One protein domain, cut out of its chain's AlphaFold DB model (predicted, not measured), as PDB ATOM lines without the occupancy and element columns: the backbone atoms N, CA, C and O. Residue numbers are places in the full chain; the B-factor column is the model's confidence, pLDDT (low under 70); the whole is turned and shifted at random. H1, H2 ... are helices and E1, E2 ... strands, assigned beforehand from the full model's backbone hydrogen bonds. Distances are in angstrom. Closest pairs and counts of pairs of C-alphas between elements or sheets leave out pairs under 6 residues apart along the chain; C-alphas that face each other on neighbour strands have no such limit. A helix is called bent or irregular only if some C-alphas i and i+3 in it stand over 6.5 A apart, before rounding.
ATOM      1  N   ALA A 176      57.955  39.632  20.023       93.69
ATOM      2  CA  ALA A 176      57.845  38.634  21.070       93.69
ATOM      3  C   ALA A 176      58.237  37.227  20.594       93.69
ATOM      4  O   ALA A 176      58.323  36.933  19.396       93.69
ATOM      5  N   TRP A 177      58.448  36.323  21.547       94.06
ATOM      6  CA  TRP A 177      58.813  34.947  21.236       94.06
ATOM      7  C   TRP A 177      57.747  34.247  20.400       94.06
ATOM      8  O   TRP A 177      56.548  34.510  20.502       94.06
ATOM      9  N   ARG A 178      58.220  33.324  19.572       94.75
ATOM     10  CA  ARG A 178      57.408  32.481  18.707       94.75
ATOM     11  C   ARG A 178      57.505  31.048  19.207       94.75
ATOM     12  O   ARG A 178      58.598  30.609  19.562       94.75
ATOM     13  N   VAL A 179      56.371  30.360  19.270       94.44
ATOM     14  CA  VAL A 179      56.272  28.957  19.678       94.44
ATOM     15  C   VAL A 179      55.640  28.171  18.524       94.44
ATOM     16  O   VAL A 179      54.504  28.484  18.155       94.44
ATOM     17  N   PRO A 180      56.341  27.172  17.957       94.62
ATOM     18  CA  PRO A 180      57.674  26.687  18.344       94.62
ATOM     19  C   PRO A 180      58.802  27.704  18.087       94.62
ATOM     20  O   PRO A 180      58.686  28.594  17.244       94.62
ATOM     21  N   THR A 181      59.909  27.582  18.828       92.44
ATOM     22  CA  THR A 181      61.054  28.500  18.712       92.44
ATOM     23  C   THR A 181      61.565  28.562  17.276       92.44
ATOM     24  O   THR A 181      61.812  27.541  16.642       92.44
ATOM     25  N   GLY A 182      61.757  29.779  16.767       85.25
ATOM     26  CA  GLY A 182      62.214  30.007  15.395       85.25
ATOM     27  C   GLY A 182      61.096  30.011  14.351       85.25
ATOM     28  O   GLY A 182      61.384  30.333  13.198       85.25
ATOM     29  N   ALA A 183      59.843  29.742  14.739       93.31
ATOM     30  CA  ALA A 183      58.693  29.835  13.851       93.31
ATOM     31  C   ALA A 183      58.552  31.256  13.290       93.31
ATOM     32  O   ALA A 183      58.296  32.232  13.996       93.31
ATOM     33  N   ARG A 184      58.760  31.374  11.983       92.12
ATOM     34  CA  ARG A 184      58.593  32.600  11.206       92.12
ATOM     35  C   ARG A 184      58.414  32.206   9.756       92.12
ATOM     36  O   ARG A 184      59.012  31.234   9.307       92.12
ATOM     37  N   TRP A 185      57.665  33.011   9.015       96.06
ATOM     38  CA  TRP A 185      57.513  32.781   7.586       96.06
ATOM     39  C   TRP A 185      58.882  32.830   6.900       96.06
ATOM     40  O   TRP A 185      59.735  33.654   7.269       96.06
ATOM     41  N   ARG A 186      59.144  31.949   5.938       95.31
ATOM     42  CA  ARG A 186      60.414  31.964   5.210       95.31
ATOM     43  C   ARG A 186      60.518  33.270   4.420       95.31
ATOM     44  O   ARG A 186      59.592  33.663   3.722       95.31
ATOM     45  N   LEU A 187      61.627  33.994   4.592       95.56
ATOM     46  CA  LEU A 187      61.773  35.316   3.979       95.56
ATOM     47  C   LEU A 187      61.750  35.184   2.451       95.56
ATOM     48  O   LEU A 187      62.561  34.448   1.895       95.56
ATOM     49  N   GLY A 188      60.851  35.918   1.802       95.69
ATOM     50  CA  GLY A 188      60.672  35.910   0.354       95.69
ATOM     51  C   GLY A 188      59.845  34.742  -0.184       95.69
ATOM     52  O   GLY A 188      59.662  34.677  -1.394       95.69
ATOM     53  N   ALA A 189      59.335  33.841   0.664       97.19
ATOM     54  CA  ALA A 189      58.437  32.779   0.215       97.19
ATOM     55  C   ALA A 189      57.037  33.343  -0.107       97.19
ATOM     56  O   ALA A 189      56.549  34.203   0.640       97.19
ATOM     57  N   PRO A 190      56.383  32.909  -1.198       97.31
ATOM     58  CA  PRO A 190      55.040  33.366  -1.552       97.31
ATOM     59  C   PRO A 190      54.006  32.878  -0.531       97.31
ATOM     60  O   PRO A 190      53.992  31.700  -0.197       97.31
ATOM     61  N   MET A 191      53.132  33.772  -0.071       98.00
ATOM     62  CA  MET A 191      52.049  33.492   0.880       98.00
ATOM     63  C   MET A 191      50.720  33.813   0.200       98.00
ATOM     64  O   MET A 191      50.591  34.896  -0.366       98.00
ATOM     65  N   SER A 192      49.761  32.890   0.240       96.75
ATOM     66  CA  SER A 192      48.430  33.103  -0.341       96.75
ATOM     67  C   SER A 192      47.422  33.565   0.705       96.75
ATOM     68  O   SER A 192      46.612  34.452   0.429       96.75
ATOM     69  N   ASP A 193      47.512  33.006   1.915       98.06
ATOM     70  CA  ASP A 193      46.515  33.186   2.963       98.06
ATOM     71  C   ASP A 193      47.173  33.224   4.348       98.06
ATOM     72  O   ASP A 193      48.145  32.509   4.623       98.06
ATOM     73  N   ILE A 194      46.625  34.050   5.238       98.50
ATOM     74  CA  ILE A 194      47.012  34.109   6.650       98.50
ATOM     75  C   ILE A 194      45.798  34.397   7.534       98.50
ATOM     76  O   ILE A 194      45.006  35.295   7.259       98.50
ATOM     77  N   VAL A 195      45.666  33.653   8.629       98.62
ATOM     78  CA  VAL A 195      44.675  33.899   9.678       98.62
ATOM     79  C   VAL A 195      45.393  34.083  11.004       98.62
ATOM     80  O   VAL A 195      46.183  33.234  11.414       98.62
ATOM     81  N   ALA A 196      45.110  35.182  11.693       97.75
ATOM     82  CA  ALA A 196      45.550  35.422  13.057       97.75
ATOM     83  C   ALA A 196      44.374  35.336  14.031       97.75
ATOM     84  O   ALA A 196      43.252  35.734  13.720       97.75
ATOM     85  N   VAL A 197      44.633  34.805  15.219       97.25
ATOM     86  CA  VAL A 197      43.659  34.707  16.304       97.25
ATOM     87  C   VAL A 197      44.240  35.363  17.546       97.25
ATOM     88  O   VAL A 197      45.410  35.167  17.887       97.25
ATOM     89  N   GLY A 198      43.422  36.149  18.226       94.88
ATOM     90  CA  GLY A 198      43.824  36.922  19.390       94.88
ATOM     91  C   GLY A 198      42.676  37.088  20.368       94.88
ATOM     92  O   GLY A 198      41.552  36.661  20.115       94.88
ATOM     93  N   HIS A 199      42.960  37.719  21.498       90.50
ATOM     94  CA  HIS A 199      41.936  38.162  22.437       90.50
ATOM     95  C   HIS A 199      41.715  39.667  22.283       90.50
ATOM     96  O   HIS A 199      42.616  40.378  21.841       90.50
ATOM     97  N   GLY A 200      40.517  40.137  22.624       78.62
ATOM     98  CA  GLY A 200      40.200  41.554  22.775       78.62
ATOM     99  C   GLY A 200      40.367  42.040  24.224       78.62
ATOM    100  O   GLY A 200      41.021  41.366  25.026       78.62
ATOM    101  N   PRO A 201      39.763  43.188  24.593       80.19
ATOM    102  CA  PRO A 201      38.834  43.999  23.793       80.19
ATOM    103  C   PRO A 201      39.477  44.664  22.566       80.19
ATOM    104  O   PRO A 201      40.699  44.796  22.490       80.19
ATOM    105  N   LEU A 202      38.634  45.069  21.610       80.56
ATOM    106  CA  LEU A 202      39.020  45.597  20.297       80.56
ATOM    107  C   LEU A 202      40.066  46.717  20.372       80.56
ATOM    108  O   LEU A 202      41.124  46.604  19.757       80.56
ATOM    109  N   GLU A 203      39.810  47.735  21.189       77.19
ATOM    110  CA  GLU A 203      40.676  48.914  21.297       77.19
ATOM    111  C   GLU A 203      42.041  48.621  21.920       77.19
ATOM    112  O   GLU A 203      43.074  49.108  21.462       77.19
ATOM    113  N   ALA A 204      42.080  47.763  22.939       76.25
ATOM    114  CA  ALA A 204      43.326  47.459  23.633       76.25
ATOM    115  C   ALA A 204      44.173  46.397  22.909       76.25
ATOM    116  O   ALA A 204      45.402  46.457  22.958       76.25
ATOM    117  N   TYR A 205      43.540  45.420  22.247       83.00
ATOM    118  CA  TYR A 205      44.233  44.231  21.733       83.00
ATOM    119  C   TYR A 205      43.905  43.859  20.283       83.00
ATOM    120  O   TYR A 205      44.645  43.081  19.679       83.00
ATOM    121  N   GLY A 206      42.863  44.425  19.672       83.62
ATOM    122  CA  GLY A 206      42.502  44.122  18.284       83.62
ATOM    123  C   GLY A 206      43.619  44.468  17.299       83.62
ATOM    124  O   GLY A 206      43.968  43.657  16.439       83.62
ATOM    125  N   PHE A 207      44.274  45.619  17.481       87.56
ATOM    126  CA  PHE A 207      45.423  45.991  16.653       87.56
ATOM    127  C   PHE A 207      46.657  45.107  16.907       87.56
ATOM    128  O   PHE A 207      47.446  44.901  15.990       87.56
ATOM    129  N   HIS A 208      46.820  44.525  18.100       91.50
ATOM    130  CA  HIS A 208      47.915  43.587  18.376       91.50
ATOM    131  C   HIS A 208      47.797  42.296  17.573       91.50
ATOM    132  O   HIS A 208      48.810  41.738  17.151       91.50
ATOM    133  N   ASN A 209      46.567  41.844  17.331       92.19
ATOM    134  CA  ASN A 209      46.309  40.701  16.466       92.19
ATOM    135  C   ASN A 209      46.784  40.995  15.028       92.19
ATOM    136  O   ASN A 209      47.529  40.211  14.438       92.19
ATOM    137  N   LEU A 210      46.461  42.189  14.513       93.00
ATOM    138  CA  LEU A 210      46.927  42.666  13.205       93.00
ATOM    139  C   LEU A 210      48.452  42.851  13.154       93.00
ATOM    140  O   LEU A 210      49.083  42.405  12.201       93.00
ATOM    141  N   GLU A 211      49.072  43.440  14.179       92.62
ATOM    142  CA  GLU A 211      50.534  43.589  14.271       92.62
ATOM    143  C   GLU A 211      51.250  42.227  14.284       92.62
ATOM    144  O   GLU A 211      52.264  42.031  13.605       92.62
ATOM    145  N   GLY A 212      50.717  41.269  15.050       92.75
ATOM    146  CA  GLY A 212      51.223  39.901  15.116       92.75
ATOM    147  C   GLY A 212      51.153  39.204  13.760       92.75
ATOM    148  O   GLY A 212      52.148  38.623  13.324       92.75
ATOM    149  N   MET A 213      50.017  39.328  13.067       94.88
ATOM    150  CA  MET A 213      49.819  38.842  11.700       94.88
ATOM    151  C   MET A 213      50.805  39.488  10.718       94.88
ATOM    152  O   MET A 213      51.497  38.794   9.968       94.88
ATOM    153  N   GLN A 214      50.916  40.818  10.758       93.50
ATOM    154  CA  GLN A 214      51.763  41.608   9.869       93.50
ATOM    155  C   GLN A 214      53.239  41.203   9.988       93.50
ATOM    156  O   GLN A 214      53.934  41.103   8.979       93.50
ATOM    157  N   ALA A 215      53.719  40.852  11.186       93.19
ATOM    158  CA  ALA A 215      55.088  40.364  11.386       93.19
ATOM    159  C   ALA A 215      55.433  39.107  10.555       93.19
ATOM    160  O   ALA A 215      56.607  38.859  10.259       93.19
ATOM    161  N   HIS A 216      54.424  38.315  10.175       94.81
ATOM    162  CA  HIS A 216      54.567  37.166   9.282       94.81
ATOM    163  C   HIS A 216      54.273  37.539   7.828       94.81
ATOM    164  O   HIS A 216      55.082  37.210   6.957       94.81
ATOM    165  N   ALA A 217      53.179  38.263   7.574       95.25
ATOM    166  CA  ALA A 217      52.769  38.671   6.232       95.25
ATOM    167  C   ALA A 217      53.866  39.466   5.508       95.25
ATOM    168  O   ALA A 217      54.166  39.200   4.349       95.25
ATOM    169  N   GLU A 218      54.544  40.385   6.192       94.12
ATOM    170  CA  GLU A 218      55.572  41.261   5.606       94.12
ATOM    171  C   GLU A 218      56.886  40.543   5.259       94.12
ATOM    172  O   GLU A 218      57.810  41.121   4.687       94.12
ATOM    173  N   ARG A 219      56.993  39.255   5.594       94.69
ATOM    174  CA  ARG A 219      58.132  38.411   5.215       94.69
ATOM    175  C   ARG A 219      57.908  37.700   3.885       94.69
ATOM    176  O   ARG A 219      58.850  37.069   3.406       94.69
ATOM    177  N   ARG A 220      56.695  37.749   3.325       96.31
ATOM    178  CA  ARG A 220      56.345  37.077   2.067       96.31
ATOM    179  C   ARG A 220      57.112  37.647   0.870       96.31
ATOM    180  O   ARG A 220      57.769  38.685   0.970       96.31
ATOM    181  N   ALA A 221      57.039  36.963  -0.268       95.25
ATOM    182  CA  ALA A 221      57.555  37.470  -1.539       95.25
ATOM    183  C   ALA A 221      57.014  38.887  -1.823       95.25
ATOM    184  O   ALA A 221      55.810  39.094  -1.819       95.25
ATOM    185  N   GLY A 222      57.900  39.860  -2.050       92.56
ATOM    186  CA  GLY A 222      57.520  41.264  -2.271       92.56
ATOM    187  C   GLY A 222      57.414  42.123  -1.002       92.56
ATOM    188  O   GLY A 222      57.678  43.318  -1.087       92.56
ATOM    189  N   GLY A 223      57.163  41.528   0.171       93.00
ATOM    190  CA  GLY A 223      57.040  42.254   1.441       93.00
ATOM    191  C   GLY A 223      55.798  43.150   1.493       93.00
ATOM    192  O   GLY A 223      54.704  42.696   1.167       93.00
ATOM    193  N   GLU A 224      55.973  44.406   1.912       90.38
ATOM    194  CA  GLU A 224      54.885  45.388   2.028       90.38
ATOM    195  C   GLU A 224      54.383  45.772   0.640       90.38
ATOM    196  O   GLU A 224      55.152  46.223  -0.211       90.38
ATOM    197  N   SER A 225      53.089  45.566   0.409       93.06
ATOM    198  CA  SER A 225      52.447  45.791  -0.888       93.06
ATOM    199  C   SER A 225      51.372  46.875  -0.851       93.06
ATOM    200  O   SER A 225      50.797  47.198  -1.888       93.06
ATOM    201  N   GLY A 226      51.025  47.387   0.327       92.06
ATOM    202  CA  GLY A 226      49.816  48.160   0.567       92.06
ATOM    203  C   GLY A 226      48.576  47.293   0.809       92.06
ATOM    204  O   GLY A 226      48.468  46.147   0.355       92.06
ATOM    205  N   VAL A 227      47.618  47.892   1.517       94.38
ATOM    206  CA  VAL A 227      46.287  47.343   1.802       94.38
ATOM    207  C   VAL A 227      45.261  48.031   0.902       94.38
ATOM    208  O   VAL A 227      45.213  49.258   0.835       94.38
ATOM    209  N   VAL A 228      44.433  47.241   0.219       95.44
ATOM    210  CA  VAL A 228      43.344  47.721  -0.649       95.44
ATOM    211  C   VAL A 228      42.097  48.026   0.171       95.44
ATOM    212  O   VAL A 228      41.450  49.051  -0.035       95.44
ATOM    213  N   SER A 229      41.758  47.143   1.108       94.88
ATOM    214  CA  SER A 229      40.595  47.311   1.974       94.88
ATOM    215  C   SER A 229      40.752  46.557   3.285       94.88
ATOM    216  O   SER A 229      41.354  45.482   3.328       94.88
ATOM    217  N   VAL A 230      40.127  47.100   4.326       94.31
ATOM    218  CA  VAL A 230      39.890  46.429   5.604       94.31
ATOM    219  C   VAL A 230      38.389  46.458   5.864       94.31
ATOM    220  O   VAL A 230      37.774  47.522   5.786       94.31
ATOM    221  N   ARG A 231      37.798  45.304   6.169       96.19
ATOM    222  CA  ARG A 231      36.409  45.192   6.624       96.19
ATOM    223  C   ARG A 231      36.409  44.658   8.050       96.19
ATOM    224  O   ARG A 231      36.804  43.516   8.264       96.19
ATOM    225  N   GLY A 232      35.989  45.489   9.000       95.06
ATOM    226  CA  GLY A 232      35.720  45.076  10.376       95.06
ATOM    227  C   GLY A 232      34.283  44.577  10.509       95.06
ATOM    228  O   GLY A 232      33.364  45.203   9.980       95.06
ATOM    229  N   LEU A 233      34.107  43.444  11.175       95.69
ATOM    230  CA  LEU A 233      32.827  42.816  11.483       95.69
ATOM    231  C   LEU A 233      32.800  42.531  12.979       95.69
ATOM    232  O   LEU A 233      33.801  42.049  13.505       95.69
ATOM    233  N   SER A 234      31.671  42.766  13.638       93.50
ATOM    234  CA  SER A 234      31.535  42.563  15.083       93.50
ATOM    235  C   SER A 234      30.281  41.755  15.411       93.50
ATOM    236  O   SER A 234      29.288  41.793  14.679       93.50
ATOM    237  N   GLY A 235      30.314  41.009  16.514       92.94
ATOM    238  CA  GLY A 235      29.171  40.247  17.020       92.94
ATOM    239  C   GLY A 235      28.589  39.271  15.989       92.94
ATOM    240  O   GLY A 235      29.274  38.367  15.515       92.94
ATOM    241  N   ALA A 236      27.311  39.440  15.638       96.12
ATOM    242  CA  ALA A 236      26.615  38.539  14.716       96.12
ATOM    243  C   ALA A 236      27.251  38.500  13.315       96.12
ATOM    244  O   ALA A 236      27.333  37.427  12.719       96.12
ATOM    245  N   ASP A 237      27.756  39.631  12.817       97.50
ATOM    246  CA  ASP A 237      28.422  39.689  11.512       97.50
ATOM    247  C   ASP A 237      29.783  38.979  11.541       97.50
ATOM    248  O   ASP A 237      30.171  38.330  10.569       97.50
ATOM    249  N   ALA A 238      30.495  39.051  12.672       96.38
ATOM    250  CA  ALA A 238      31.732  38.302  12.884       96.38
ATOM    251  C   ALA A 238      31.459  36.789  12.902       96.38
ATOM    252  O   ALA A 238      32.153  36.021  12.235       96.38
ATOM    253  N   ALA A 239      30.406  36.357  13.602       96.56
ATOM    254  CA  ALA A 239      29.976  34.960  13.616       96.56
ATOM    255  C   ALA A 239      29.532  34.469  12.222       96.56
ATOM    256  O   ALA A 239      29.866  33.350  11.828       96.56
ATOM    257  N   ALA A 240      28.834  35.308  11.449       97.50
ATOM    258  CA  ALA A 240      28.440  34.992  10.078       97.50
ATOM    259  C   ALA A 240      29.659  34.789   9.160       97.50
ATOM    260  O   ALA A 240      29.694  33.807   8.423       97.50
ATOM    261  N   ALA A 241      30.688  35.633   9.277       97.44
ATOM    262  CA  ALA A 241      31.929  35.504   8.505       97.44
ATOM    263  C   ALA A 241      32.729  34.225   8.819       97.44
ATOM    264  O   ALA A 241      33.426  33.688   7.956       97.44
ATOM    265  N   MET A 242      32.632  33.712  10.050       97.25
ATOM    266  CA  MET A 242      33.190  32.398  10.395       97.25
ATOM    267  C   MET A 242      32.369  31.250   9.786       97.25
ATOM    268  O   MET A 242      32.918  30.212   9.405       97.25
ATOM    269  N   ALA A 243      31.046  31.414   9.708       96.31
ATOM    270  CA  ALA A 243      30.135  30.393   9.206       96.31
ATOM    271  C   ALA A 243      30.156  30.272   7.673       96.31
ATOM    272  O   ALA A 243      30.089  29.153   7.161       96.31
ATOM    273  N   ASP A 244      30.266  31.393   6.956       96.25
ATOM    274  CA  ASP A 244      30.200  31.457   5.490       96.25
ATOM    275  C   ASP A 244      31.540  31.199   4.775       96.25
ATOM    276  O   ASP A 244      31.573  31.083   3.549       96.25
ATOM    277  N   GLY A 245      32.636  31.053   5.530       95.31
ATOM    278  CA  GLY A 245      33.972  30.787   4.991       95.31
ATOM    279  C   GLY A 245      34.732  32.034   4.530       95.31
ATOM    280  O   GLY A 245      35.766  31.902   3.871       95.31
ATOM    281  N   SER A 246      34.267  33.237   4.881       96.94
ATOM    282  CA  SER A 246      35.031  34.478   4.689       96.94
ATOM    283  C   SER A 246      36.383  34.427   5.408       96.94
ATOM    284  O   SER A 246      37.376  34.956   4.902       96.94
ATOM    285  N   VAL A 247      36.429  33.760   6.565       98.06
ATOM    286  CA  VAL A 247      37.667  33.353   7.240       98.06
ATOM    287  C   VAL A 247      37.991  31.909   6.861       98.06
ATOM    288  O   VAL A 247      37.135  31.030   6.965       98.06
ATOM    289  N   ASP A 248      39.234  31.654   6.444       97.75
ATOM    290  CA  ASP A 248      39.688  30.299   6.129       97.75
ATOM    291  C   ASP A 248      39.629  29.413   7.382       97.75
ATOM    292  O   ASP A 248      40.313  29.660   8.382       97.75
ATOM    293  N   ARG A 249      38.771  28.388   7.328       97.25
ATOM    294  CA  ARG A 249      38.489  27.516   8.470       97.25
ATOM    295  C   ARG A 249      39.712  26.702   8.880       97.25
ATOM    296  O   ARG A 249      39.961  26.576  10.074       97.25
ATOM    297  N   ASP A 250      40.473  26.173   7.932       98.06
ATOM    298  CA  ASP A 250      41.596  25.282   8.236       98.06
ATOM    299  C   ASP A 250      42.742  26.061   8.886       98.06
ATOM    300  O   ASP A 250      43.345  25.602   9.862       98.06
ATOM    301  N   LEU A 251      43.012  27.276   8.399       98.50
ATOM    302  CA  LEU A 251      43.984  28.174   9.016       98.50
ATOM    303  C   LEU A 251      43.524  28.643  10.398       98.50
ATOM    304  O   LEU A 251      44.334  28.663  11.326       98.50
ATOM    305  N   PHE A 252      42.240  28.968  10.566       98.50
ATOM    306  CA  PHE A 252      41.686  29.328  11.871       98.50
ATOM    307  C   PHE A 252      41.835  28.189  12.892       98.50
ATOM    308  O   PHE A 252      42.361  28.406  13.984       98.50
ATOM    309  N   GLU A 253      41.447  26.962  12.533       98.00
ATOM    310  CA  GLU A 253      41.580  25.792  13.410       98.00
ATOM    311  C   GLU A 253      43.041  25.472  13.737       98.00
ATOM    312  O   GLU A 253      43.370  25.173  14.888       98.00
ATOM    313  N   SER A 254      43.934  25.609  12.755       98.12
ATOM    314  CA  SER A 254      45.377  25.473  12.968       98.12
ATOM    315  C   SER A 254      45.888  26.526  13.956       98.12
ATOM    316  O   SER A 254      46.627  26.210  14.885       98.12
ATOM    317  N   ALA A 255      45.454  27.781  13.831       98.00
ATOM    318  CA  ALA A 255      45.825  28.830  14.774       98.00
ATOM    319  C   ALA A 255      45.270  28.568  16.191       98.00
ATOM    320  O   ALA A 255      45.936  28.889  17.172       98.00
ATOM    321  N   LEU A 256      44.100  27.935  16.329       97.56
ATOM    322  CA  LEU A 256      43.571  27.498  17.627       97.56
ATOM    323  C   LEU A 256      44.306  26.277  18.206       97.56
ATOM    324  O   LEU A 256      44.267  26.057  19.419       97.56
ATOM    325  N   SER A 257      44.956  25.452  17.384       96.62
ATOM    326  CA  SER A 257      45.580  24.200  17.837       96.62
ATOM    327  C   SER A 257      46.828  24.412  18.700       96.62
ATOM    328  O   SER A 257      47.237  23.499  19.408       96.62
ATOM    329  N   VAL A 258      47.434  25.605  18.662       96.00
ATOM    330  CA  VAL A 258      48.610  25.964  19.484       96.00
ATOM    331  C   VAL A 258      48.247  26.516  20.866       96.00
ATOM    332  O   VAL A 258      49.131  26.861  21.660       96.00
ATOM    333  N   PHE A 259      46.952  26.614  21.156       95.12
ATOM    334  CA  PHE A 259      46.437  26.916  22.481       95.12
ATOM    335  C   PHE A 259      45.927  25.641  23.152       95.12
ATOM    336  O   PHE A 259      45.376  24.749  22.503       95.12
ATOM    337  N   ASP A 260      46.072  25.604  24.472       93.81
ATOM    338  CA  ASP A 260      45.460  24.597  25.329       93.81
ATOM    339  C   ASP A 260      44.036  25.059  25.669       93.81
ATOM    340  O   ASP A 260      43.823  25.790  26.634       93.81
ATOM    341  N   LEU A 261      43.101  24.766  24.761       95.62
ATOM    342  CA  LEU A 261      41.690  25.146  24.868       95.62
ATOM    343  C   LEU A 261      40.827  23.907  25.057       95.62
ATOM    344  O   LEU A 261      40.973  22.943  24.295       95.62
ATOM    345  N   ASP A 262      39.884  23.990  25.991       96.06
ATOM    346  CA  ASP A 262      38.823  23.000  26.141       96.06
ATOM    347  C   ASP A 262      37.789  23.084  24.995       96.06
ATOM    348  O   ASP A 262      37.789  24.004  24.163       96.06
ATOM    349  N   ASP A 263      36.894  22.096  24.927       95.31
ATOM    350  CA  ASP A 263      35.870  22.011  23.879       95.31
ATOM    351  C   ASP A 263      34.915  23.212  23.884       95.31
ATOM    352  O   ASP A 263      34.390  23.618  22.842       95.31
ATOM    353  N   ASP A 264      34.683  23.796  25.056       95.81
ATOM    354  CA  ASP A 264      33.782  24.916  25.246       95.81
ATOM    355  C   ASP A 264      34.387  26.216  24.713       95.81
ATOM    356  O   ASP A 264      33.763  26.911  23.908       95.81
ATOM    357  N   GLN A 265      35.641  26.480  25.068       96.25
ATOM    358  CA  GLN A 265      36.465  27.564  24.555       96.25
ATOM    359  C   GLN A 265      36.615  27.480  23.037       96.25
ATOM    360  O   GLN A 265      36.400  28.476  22.346       96.25
ATOM    361  N   ARG A 266      36.910  26.292  22.487       95.88
ATOM    362  CA  ARG A 266      36.982  26.090  21.028       95.88
ATOM    363  C   ARG A 266      35.647  26.376  20.355       95.88
ATOM    364  O   ARG A 266      35.607  27.065  19.337       95.88
ATOM    365  N   ARG A 267      34.543  25.885  20.924       95.94
ATOM    366  CA  ARG A 267      33.201  26.146  20.394       95.94
ATOM    367  C   ARG A 267      32.888  27.641  20.395       95.94
ATOM    368  O   ARG A 267      32.463  28.146  19.361       95.94
ATOM    369  N   ARG A 268      33.127  28.351  21.503       95.12
ATOM    370  CA  ARG A 268      32.896  29.804  21.594       95.12
ATOM    371  C   ARG A 268      33.781  30.590  20.630       95.12
ATOM    372  O   ARG A 268      33.269  31.469  19.948       95.12
ATOM    373  N   ALA A 269      35.057  30.233  20.486       95.00
ATOM    374  CA  ALA A 269      35.947  30.877  19.518       95.00
ATOM    375  C   ALA A 269      35.407  30.778  18.077       95.00
ATOM    376  O   ALA A 269      35.536  31.731  17.312       95.00
ATOM    377  N   ARG A 270      34.766  29.652  17.725       94.06
ATOM    378  CA  ARG A 270      34.146  29.422  16.408       94.06
ATOM    379  C   ARG A 270      32.821  30.159  16.221       94.06
ATOM    380  O   ARG A 270      32.561  30.664  15.134       94.06
ATOM    381  N   THR A 271      31.952  30.149  17.232       94.44
ATOM    382  CA  THR A 271      30.550  30.580  17.079       94.44
ATOM    383  C   THR A 271      30.260  31.971  17.626       94.44
ATOM    384  O   THR A 271      29.223  32.545  17.304       94.44
ATOM    385  N   GLN A 272      31.143  32.502  18.467       94.25
ATOM    386  CA  GLN A 272      30.980  33.769  19.173       94.25
ATOM    387  C   GLN A 272      32.285  34.597  19.161       94.25
ATOM    388  O   GLN A 272      32.697  35.084  20.217       94.25
ATOM    389  N   PRO A 273      32.975  34.769  18.010       94.19
ATOM    390  CA  PRO A 273      34.064  35.737  17.943       94.19
ATOM    391  C   PRO A 273      33.514  37.145  18.210       94.19
ATOM    392  O   PRO A 273      32.412  37.486  17.779       94.19
ATOM    393  N   GLN A 274      34.286  37.969  18.918       93.56
ATOM    394  CA  GLN A 274      33.902  39.356  19.168       93.56
ATOM    395  C   GLN A 274      33.999  40.166  17.876       93.56
ATOM    396  O   GLN A 274      33.035  40.831  17.502       93.56
ATOM    397  N   ASP A 275      35.143  40.063  17.193       94.69
ATOM    398  CA  ASP A 275      35.445  40.832  15.990       94.69
ATOM    399  C   ASP A 275      36.210  39.989  14.965       94.69
ATOM    400  O   ASP A 275      37.025  39.131  15.323       94.69
ATOM    401  N   VAL A 276      35.981  40.271  13.685       96.50
ATOM    402  CA  VAL A 276      36.728  39.737  12.544       96.50
ATOM    403  C   VAL A 276      37.160  40.902  11.661       96.50
ATOM    404  O   VAL A 276      36.336  41.699  11.218       96.50
ATOM    405  N   PHE A 277      38.450  40.970  11.353       96.81
ATOM    406  CA  PHE A 277      38.996  41.875  10.351       96.81
ATOM    407  C   PHE A 277      39.374  41.092   9.109       96.81
ATOM    408  O   PHE A 277      40.251  40.237   9.174       96.81
ATOM    409  N   LEU A 278      38.758  41.415   7.977       97.75
ATOM    410  CA  LEU A 278      39.143  40.890   6.671       97.75
ATOM    411  C   LEU A 278      40.001  41.936   5.962       97.75
ATOM    412  O   LEU A 278      39.558  43.068   5.749       97.75
ATOM    413  N   VAL A 279      41.225  41.564   5.605       97.12
ATOM    414  CA  VAL A 279      42.213  42.444   4.982       97.12
ATOM    415  C   VAL A 279      42.548  41.912   3.594       97.12
ATOM    416  O   VAL A 279      42.887  40.743   3.415       97.12
ATOM    417  N   THR A 280      42.446  42.786   2.596       94.25
ATOM    418  CA  THR A 280      42.856  42.499   1.218       94.25
ATOM    419  C   THR A 280      44.087  43.323   0.889       94.25
ATOM    420  O   THR A 280      44.028  44.554   0.884       94.25
ATOM    421  N   TYR A 281      45.198  42.648   0.614       96.75
ATOM    422  CA  TYR A 281      46.441  43.287   0.190       96.75
ATOM    423  C   TYR A 281      46.479  43.477  -1.330       96.75
ATOM    424  O   TYR A 281      45.827  42.750  -2.083       96.75
ATOM    425  N   ALA A 282      47.245  44.465  -1.797       96.81
ATOM    426  CA  ALA A 282      47.318  44.802  -3.222       96.81
ATOM    427  C   ALA A 282      47.979  43.719  -4.090       96.81
ATOM    428  O   ALA A 282      47.777  43.696  -5.302       96.81
ATOM    429  N   ASP A 283      48.755  42.824  -3.481       95.06
ATOM    430  CA  ASP A 283      49.388  41.677  -4.135       95.06
ATOM    431  C   ASP A 283      48.514  40.411  -4.143       95.06
ATOM    432  O   ASP A 283      48.938  39.376  -4.654       95.06
ATOM    433  N   GLY A 284      47.292  40.494  -3.609       95.19
ATOM    434  CA  GLY A 284      46.341  39.389  -3.567       95.19
ATOM    435  C   GLY A 284      46.414  38.517  -2.313       95.19
ATOM    436  O   GLY A 284      45.615  37.587  -2.219       95.19
ATOM    437  N   LEU A 285      47.293  38.810  -1.339       96.88
ATOM    438  CA  LEU A 285      47.262  38.125  -0.042       96.88
ATOM    439  C   LEU A 285      45.891  38.328   0.622       96.88
ATOM    440  O   LEU A 285      45.438  39.460   0.841       96.88
ATOM    441  N   ARG A 286      45.258  37.210   0.982       95.88
ATOM    442  CA  ARG A 286      44.041  37.178   1.791       95.88
ATOM    443  C   ARG A 286      44.418  37.039   3.255       95.88
ATOM    444  O   ARG A 286      45.125  36.112   3.638       95.88
ATOM    445  N   ALA A 287      43.937  37.953   4.081       98.00
ATOM    446  CA  ALA A 287      44.269  37.957   5.491       98.00
ATOM    447  C   ALA A 287      43.023  38.138   6.353       98.00
ATOM    448  O   ALA A 287      42.144  38.938   6.025       98.00
ATOM    449  N   ALA A 288      42.960  37.413   7.466       98.06
ATOM    450  CA  ALA A 288      41.926  37.599   8.473       98.06
ATOM    451  C   ALA A 288      42.524  37.654   9.882       98.06
ATOM    452  O   ALA A 288      43.416  36.877  10.210       98.06
ATOM    453  N   ALA A 289      42.008  38.535  10.734       97.31
ATOM    454  CA  ALA A 289      42.308  38.543  12.162       97.31
ATOM    455  C   ALA A 289      41.013  38.368  12.959       97.31
ATOM    456  O   ALA A 289      40.063  39.121  12.759       97.31
ATOM    457  N   VAL A 290      40.970  37.375  13.845       97.19
ATOM    458  CA  VAL A 290      39.784  37.009  14.631       97.19
ATOM    459  C   VAL A 290      40.052  37.248  16.113       97.19
ATOM    460  O   VAL A 290      40.997  36.695  16.679       97.19
ATOM    461  N   ASN A 291      39.217  38.063  16.752       95.31
ATOM    462  CA  ASN A 291      39.283  38.333  18.184       95.31
ATOM    463  C   ASN A 291      38.292  37.426  18.926       95.31
ATOM    464  O   ASN A 291      37.079  37.615  18.857       95.31
ATOM    465  N   CYS A 292      38.805  36.453  19.674       93.06
ATOM    466  CA  CYS A 292      38.034  35.457  20.419       93.06
ATOM    467  C   CYS A 292      38.005  35.785  21.926       93.06
ATOM    468  O   CYS A 292      38.387  34.964  22.769       93.06
ATOM    469  N   THR A 293      37.592  37.006  22.281       83.94
ATOM    470  CA  THR A 293      37.527  37.481  23.675       83.94
ATOM    471  C   THR A 293      36.684  36.555  24.550       83.94
ATOM    472  O   THR A 293      35.613  36.105  24.151       83.94
ATOM    473  N   GLY A 294      37.185  36.233  25.744       85.25
ATOM    474  CA  GLY A 294      36.528  35.304  26.670       85.25
ATOM    475  C   GLY A 294      36.657  33.820  26.297       85.25
ATOM    476  O   GLY A 294      36.254  32.975  27.092       85.25
ATOM    477  N   SER A 295      37.236  33.494  25.134       87.81
ATOM    478  CA  SER A 295      37.498  32.110  24.710       87.81
ATOM    479  C   SER A 295      38.970  31.720  24.846       87.81
ATOM    480  O   SER A 295      39.266  30.577  25.167       87.81
ATOM    481  N   LEU A 296      39.902  32.654  24.622       90.31
ATOM    482  CA  LEU A 296      41.343  32.411  24.745       90.31
ATOM    483  C   LEU A 296      42.095  33.634  25.281       90.31
ATOM    484  O   LEU A 296      41.565  34.744  25.334       90.31
ATOM    485  N   THR A 297      43.362  33.434  25.647       89.50
ATOM    486  CA  THR A 297      44.303  34.512  25.985       89.50
ATOM    487  C   THR A 297      45.617  34.320  25.231       89.50
ATOM    488  O   THR A 297      46.197  33.232  25.209       89.50
ATOM    489  N   GLY A 298      46.110  35.400  24.624       92.19
ATOM    490  CA  GLY A 298      47.312  35.411  23.788       92.19
ATOM    491  C   GLY A 298      47.005  35.645  22.311       92.19
ATOM    492  O   GLY A 298      45.936  36.154  21.978       92.19
ATOM    493  N   PHE A 299      47.974  35.309  21.452       95.88
ATOM    494  CA  PHE A 299      47.909  35.512  20.004       95.88
ATOM    495  C   PHE A 299      48.551  34.337  19.266       95.88
ATOM    496  O   PHE A 299      49.556  33.790  19.725       95.88
ATOM    497  N   ALA A 300      48.017  33.985  18.105       97.38
ATOM    498  CA  ALA A 300      48.621  33.032  17.186       97.38
ATOM    499  C   ALA A 300      48.324  33.418  15.739       97.38
ATOM    500  O   ALA A 300      47.403  34.184  15.467       97.38
ATOM    501  N   ALA A 301      49.105  32.874  14.815       97.81
ATOM    502  CA  ALA A 301      48.861  32.994  13.390       97.81
ATOM    503  C   ALA A 301      49.102  31.652  12.697       97.81
ATOM    504  O   ALA A 301      50.030  30.920  13.056       97.81
ATOM    505  N   SER A 302      48.277  31.374  11.694       98.56
ATOM    506  CA  SER A 302      48.473  30.308  10.724       98.56
ATOM    507  C   SER A 302      48.516  30.893   9.315       98.56
ATOM    508  O   SER A 302      47.710  31.760   8.988       98.56
ATOM    509  N   ALA A 303      49.458  30.459   8.486       98.44
ATOM    510  CA  ALA A 303      49.633  30.938   7.123       98.44
ATOM    511  C   ALA A 303      49.967  29.788   6.175       98.44
ATOM    512  O   ALA A 303      50.620  28.818   6.568       98.44
ATOM    513  N   ARG A 304      49.576  29.946   4.911       98.19
ATOM    514  CA  ARG A 304      49.841  28.987   3.837       98.19
ATOM    515  C   ARG A 304      50.354  29.693   2.588       98.19
ATOM    516  O   ARG A 304      50.003  30.833   2.281       98.19
ATOM    517  N   GLY A 305      51.198  28.978   1.865       97.62
ATOM    518  CA  GLY A 305      51.651  29.280   0.521       97.62
ATOM    519  C   GLY A 305      51.788  27.986  -0.288       97.62
ATOM    520  O   GLY A 305      51.466  26.910   0.209       97.62
ATOM    521  N   PRO A 306      52.279  28.067  -1.535       95.81
ATOM    522  CA  PRO A 306      52.435  26.904  -2.410       95.81
ATOM    523  C   PRO A 306      53.325  25.785  -1.846       95.81
ATOM    524  O   PRO A 306      53.064  24.615  -2.105       95.81
ATOM    525  N   GLU A 307      54.375  26.143  -1.100       95.44
ATOM    526  CA  GLU A 307      55.395  25.209  -0.586       95.44
ATOM    527  C   GLU A 307      55.619  25.322   0.930       95.44
ATOM    528  O   GLU A 307      56.366  24.533   1.505       95.44
ATOM    529  N   ASP A 308      55.015  26.317   1.582       96.44
ATOM    530  CA  ASP A 308      55.261  26.641   2.984       96.44
ATOM    531  C   ASP A 308      53.931  26.695   3.747       96.44
ATOM    532  O   ASP A 308      52.943  27.266   3.283       96.44
ATOM    533  N   GLU A 309      53.939  26.159   4.962       97.31
ATOM    534  CA  GLU A 309      52.900  26.373   5.965       97.31
ATOM    535  C   GLU A 309      53.559  26.836   7.262       97.31
ATOM    536  O   GLU A 309      54.707  26.502   7.574       97.31
ATOM    537  N   LEU A 310      52.834  27.638   8.030       97.69
ATOM    538  CA  LEU A 310      53.288  28.135   9.316       97.69
ATOM    539  C   LEU A 310      52.110  28.148  10.265       97.69
ATOM    540  O   LEU A 310      51.154  28.853   9.995       97.69
ATOM    541  N   THR A 311      52.255  27.517  11.423       98.12
ATOM    542  CA  THR A 311      51.371  27.733  12.571       98.12
ATOM    543  C   THR A 311      52.232  28.094  13.766       98.12
ATOM    544  O   THR A 311      53.205  27.403  14.076       98.12
ATOM    545  N   CYS A 312      51.918  29.206  14.423       96.56
ATOM    546  CA  CYS A 312      52.752  29.731  15.490       96.56
ATOM    547  C   CYS A 312      51.936  30.492  16.529       96.56
ATOM    548  O   CYS A 312      51.151  31.374  16.188       96.56
ATOM    549  N   ARG A 313      52.224  30.245  17.809       96.25
ATOM    550  CA  ARG A 313      51.780  31.101  18.912       96.25
ATOM    551  C   ARG A 313      52.793  32.215  19.155       96.25
ATOM    552  O   ARG A 313      53.996  31.963  19.234       96.25
ATOM    553  N   THR A 314      52.313  33.438  19.331       95.56
ATOM    554  CA  THR A 314      53.111  34.531  19.890       95.56
ATOM    555  C   THR A 314      53.034  34.441  21.407       95.56
ATOM    556  O   THR A 314      51.970  34.615  22.005       95.56
ATOM    557  N   TRP A 315      54.161  34.120  22.036       93.06
ATOM    558  CA  TRP A 315      54.239  33.937  23.477       93.06
ATOM    559  C   TRP A 315      54.737  35.206  24.161       93.06
ATOM    560  O   TRP A 315      55.797  35.744  23.833       93.06
ATOM    561  N   LEU A 316      53.953  35.665  25.133       90.88
ATOM    562  CA  LEU A 316      54.263  36.802  25.984       90.88
ATOM    563  C   LEU A 316      54.531  36.259  27.382       90.88
ATOM    564  O   LEU A 316      53.684  35.570  27.950       90.88
TER     565      LEU A 316
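What this domain is: This is residues 176 to 316 of the 382 residues of an uncharacterized protein of Microlunatus sp. Gsoil 973 (UniProt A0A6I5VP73). One twisted sheet of seven strands runs through the middle of the domain, with the long helix H1 slanting over one face and the shorter helices H2 and H3 over the other. H4 packs on H2 and only grazes the sheet, while residues 180 to 192 make a long stretch with no named element between E1 and E2. The printed part has 141 residues with four named helices and seven named strands, in the chain order E1 E2 H1 E3 H2 H3 H4 E4 E5 E6 E7, and its class is mixed, helices and strands. The sheet is mixed too, in the order E1, E7, E6, E2, E5, E4, E3, with E2 and E5 parallel and the other neighbours antiparallel. The whole is compact, with a radius of gyration of the C-alphas of 13.7 A, and rounded, spanning 38 by 32 by 27 A.

Where its parts are: Across the sheet, E1 is residues 177 to 179, E7 residues 309 to 315, 19.1 A long, E6 residues 299 to 304, 17.5 A, and E2 residues 193 to 198, 17.1 A. Beyond E2 come E5, residues 286 to 291, 17.1 A, E4, residues 275 to 281, 19.4 A, and E3, residues 227 to 234, 20.4 A. E1 begins at C-alpha 177, (58.813, 34.947, 21.236), and E7 ends at C-alpha 315, (54.239, 33.937, 23.477). H1, residues 202 to 217, is 20.9 A long and begins at C-alpha 202, (39.020, 45.597, 20.297). H1 is irregular: C-alphas 204 and 207 are 7.4 A apart, against about 5 A in a regular helix. H2 is residues 236 to 243, H3 residues 249 to 257 and H4 residues 263 to 271.

How they stand to each other: E2 and E5 are parallel at 11 degrees, with N 196 and O 288 within hydrogen-bond range at 2.8 A. On the other side of E2, E6 is antiparallel to it, with N 195 and O 302 at 2.8 A. E6 and E7 form a hairpin, with N 303 and O 310 at 2.8 A. E1, an edge strand, is antiparallel to E7, with N 179 and O 313 at 2.9 A. E4 and E5 form another hairpin, with N 277 and O 289 at 2.8 A, and the edge strand E3 is antiparallel to E4, with N 231 and O 278 at 2.9 A. E2, H1 and E3 form a split strand-helix-strand unit, two strands running the same way with E5 and E4 between them, and its crossover is right-handed. Helices on both faces of the sheet give three layers, H1 on one face and H2 and H3 on the opposite face. H1, at a height of 7.5 A over the sheet, lies over E2, E5 and, only just, with 3 C-alphas, E6; its closest C-alphas to E2 are those of Asn 209 and Gly 198, 5.4 A apart. H3, at 7.4 A, lies over E6 and E2; its closest C-alphas to E6 are those of Ala 255 and Ser 302, 5.1 A apart. H2 and H4 touch, with the C-alphas of Ala 239 and Thr 271 closest at 5.6 A, and H1 is apart from H2, H3 and H4. In H2, H3 and H4 every O i to N i+4 pair is within hydrogen-bond range; in H1 it is 9 of 12.

The domain as a whole: The two C-alphas farthest apart are those of Gly 222 and Asp 264, at 39.8 A. The printed part has no cut, and the link from E1 to E2, with 13 residues, is the long one. The mean pLDDT of the printed part is 94.4, and no printed residue is under 70.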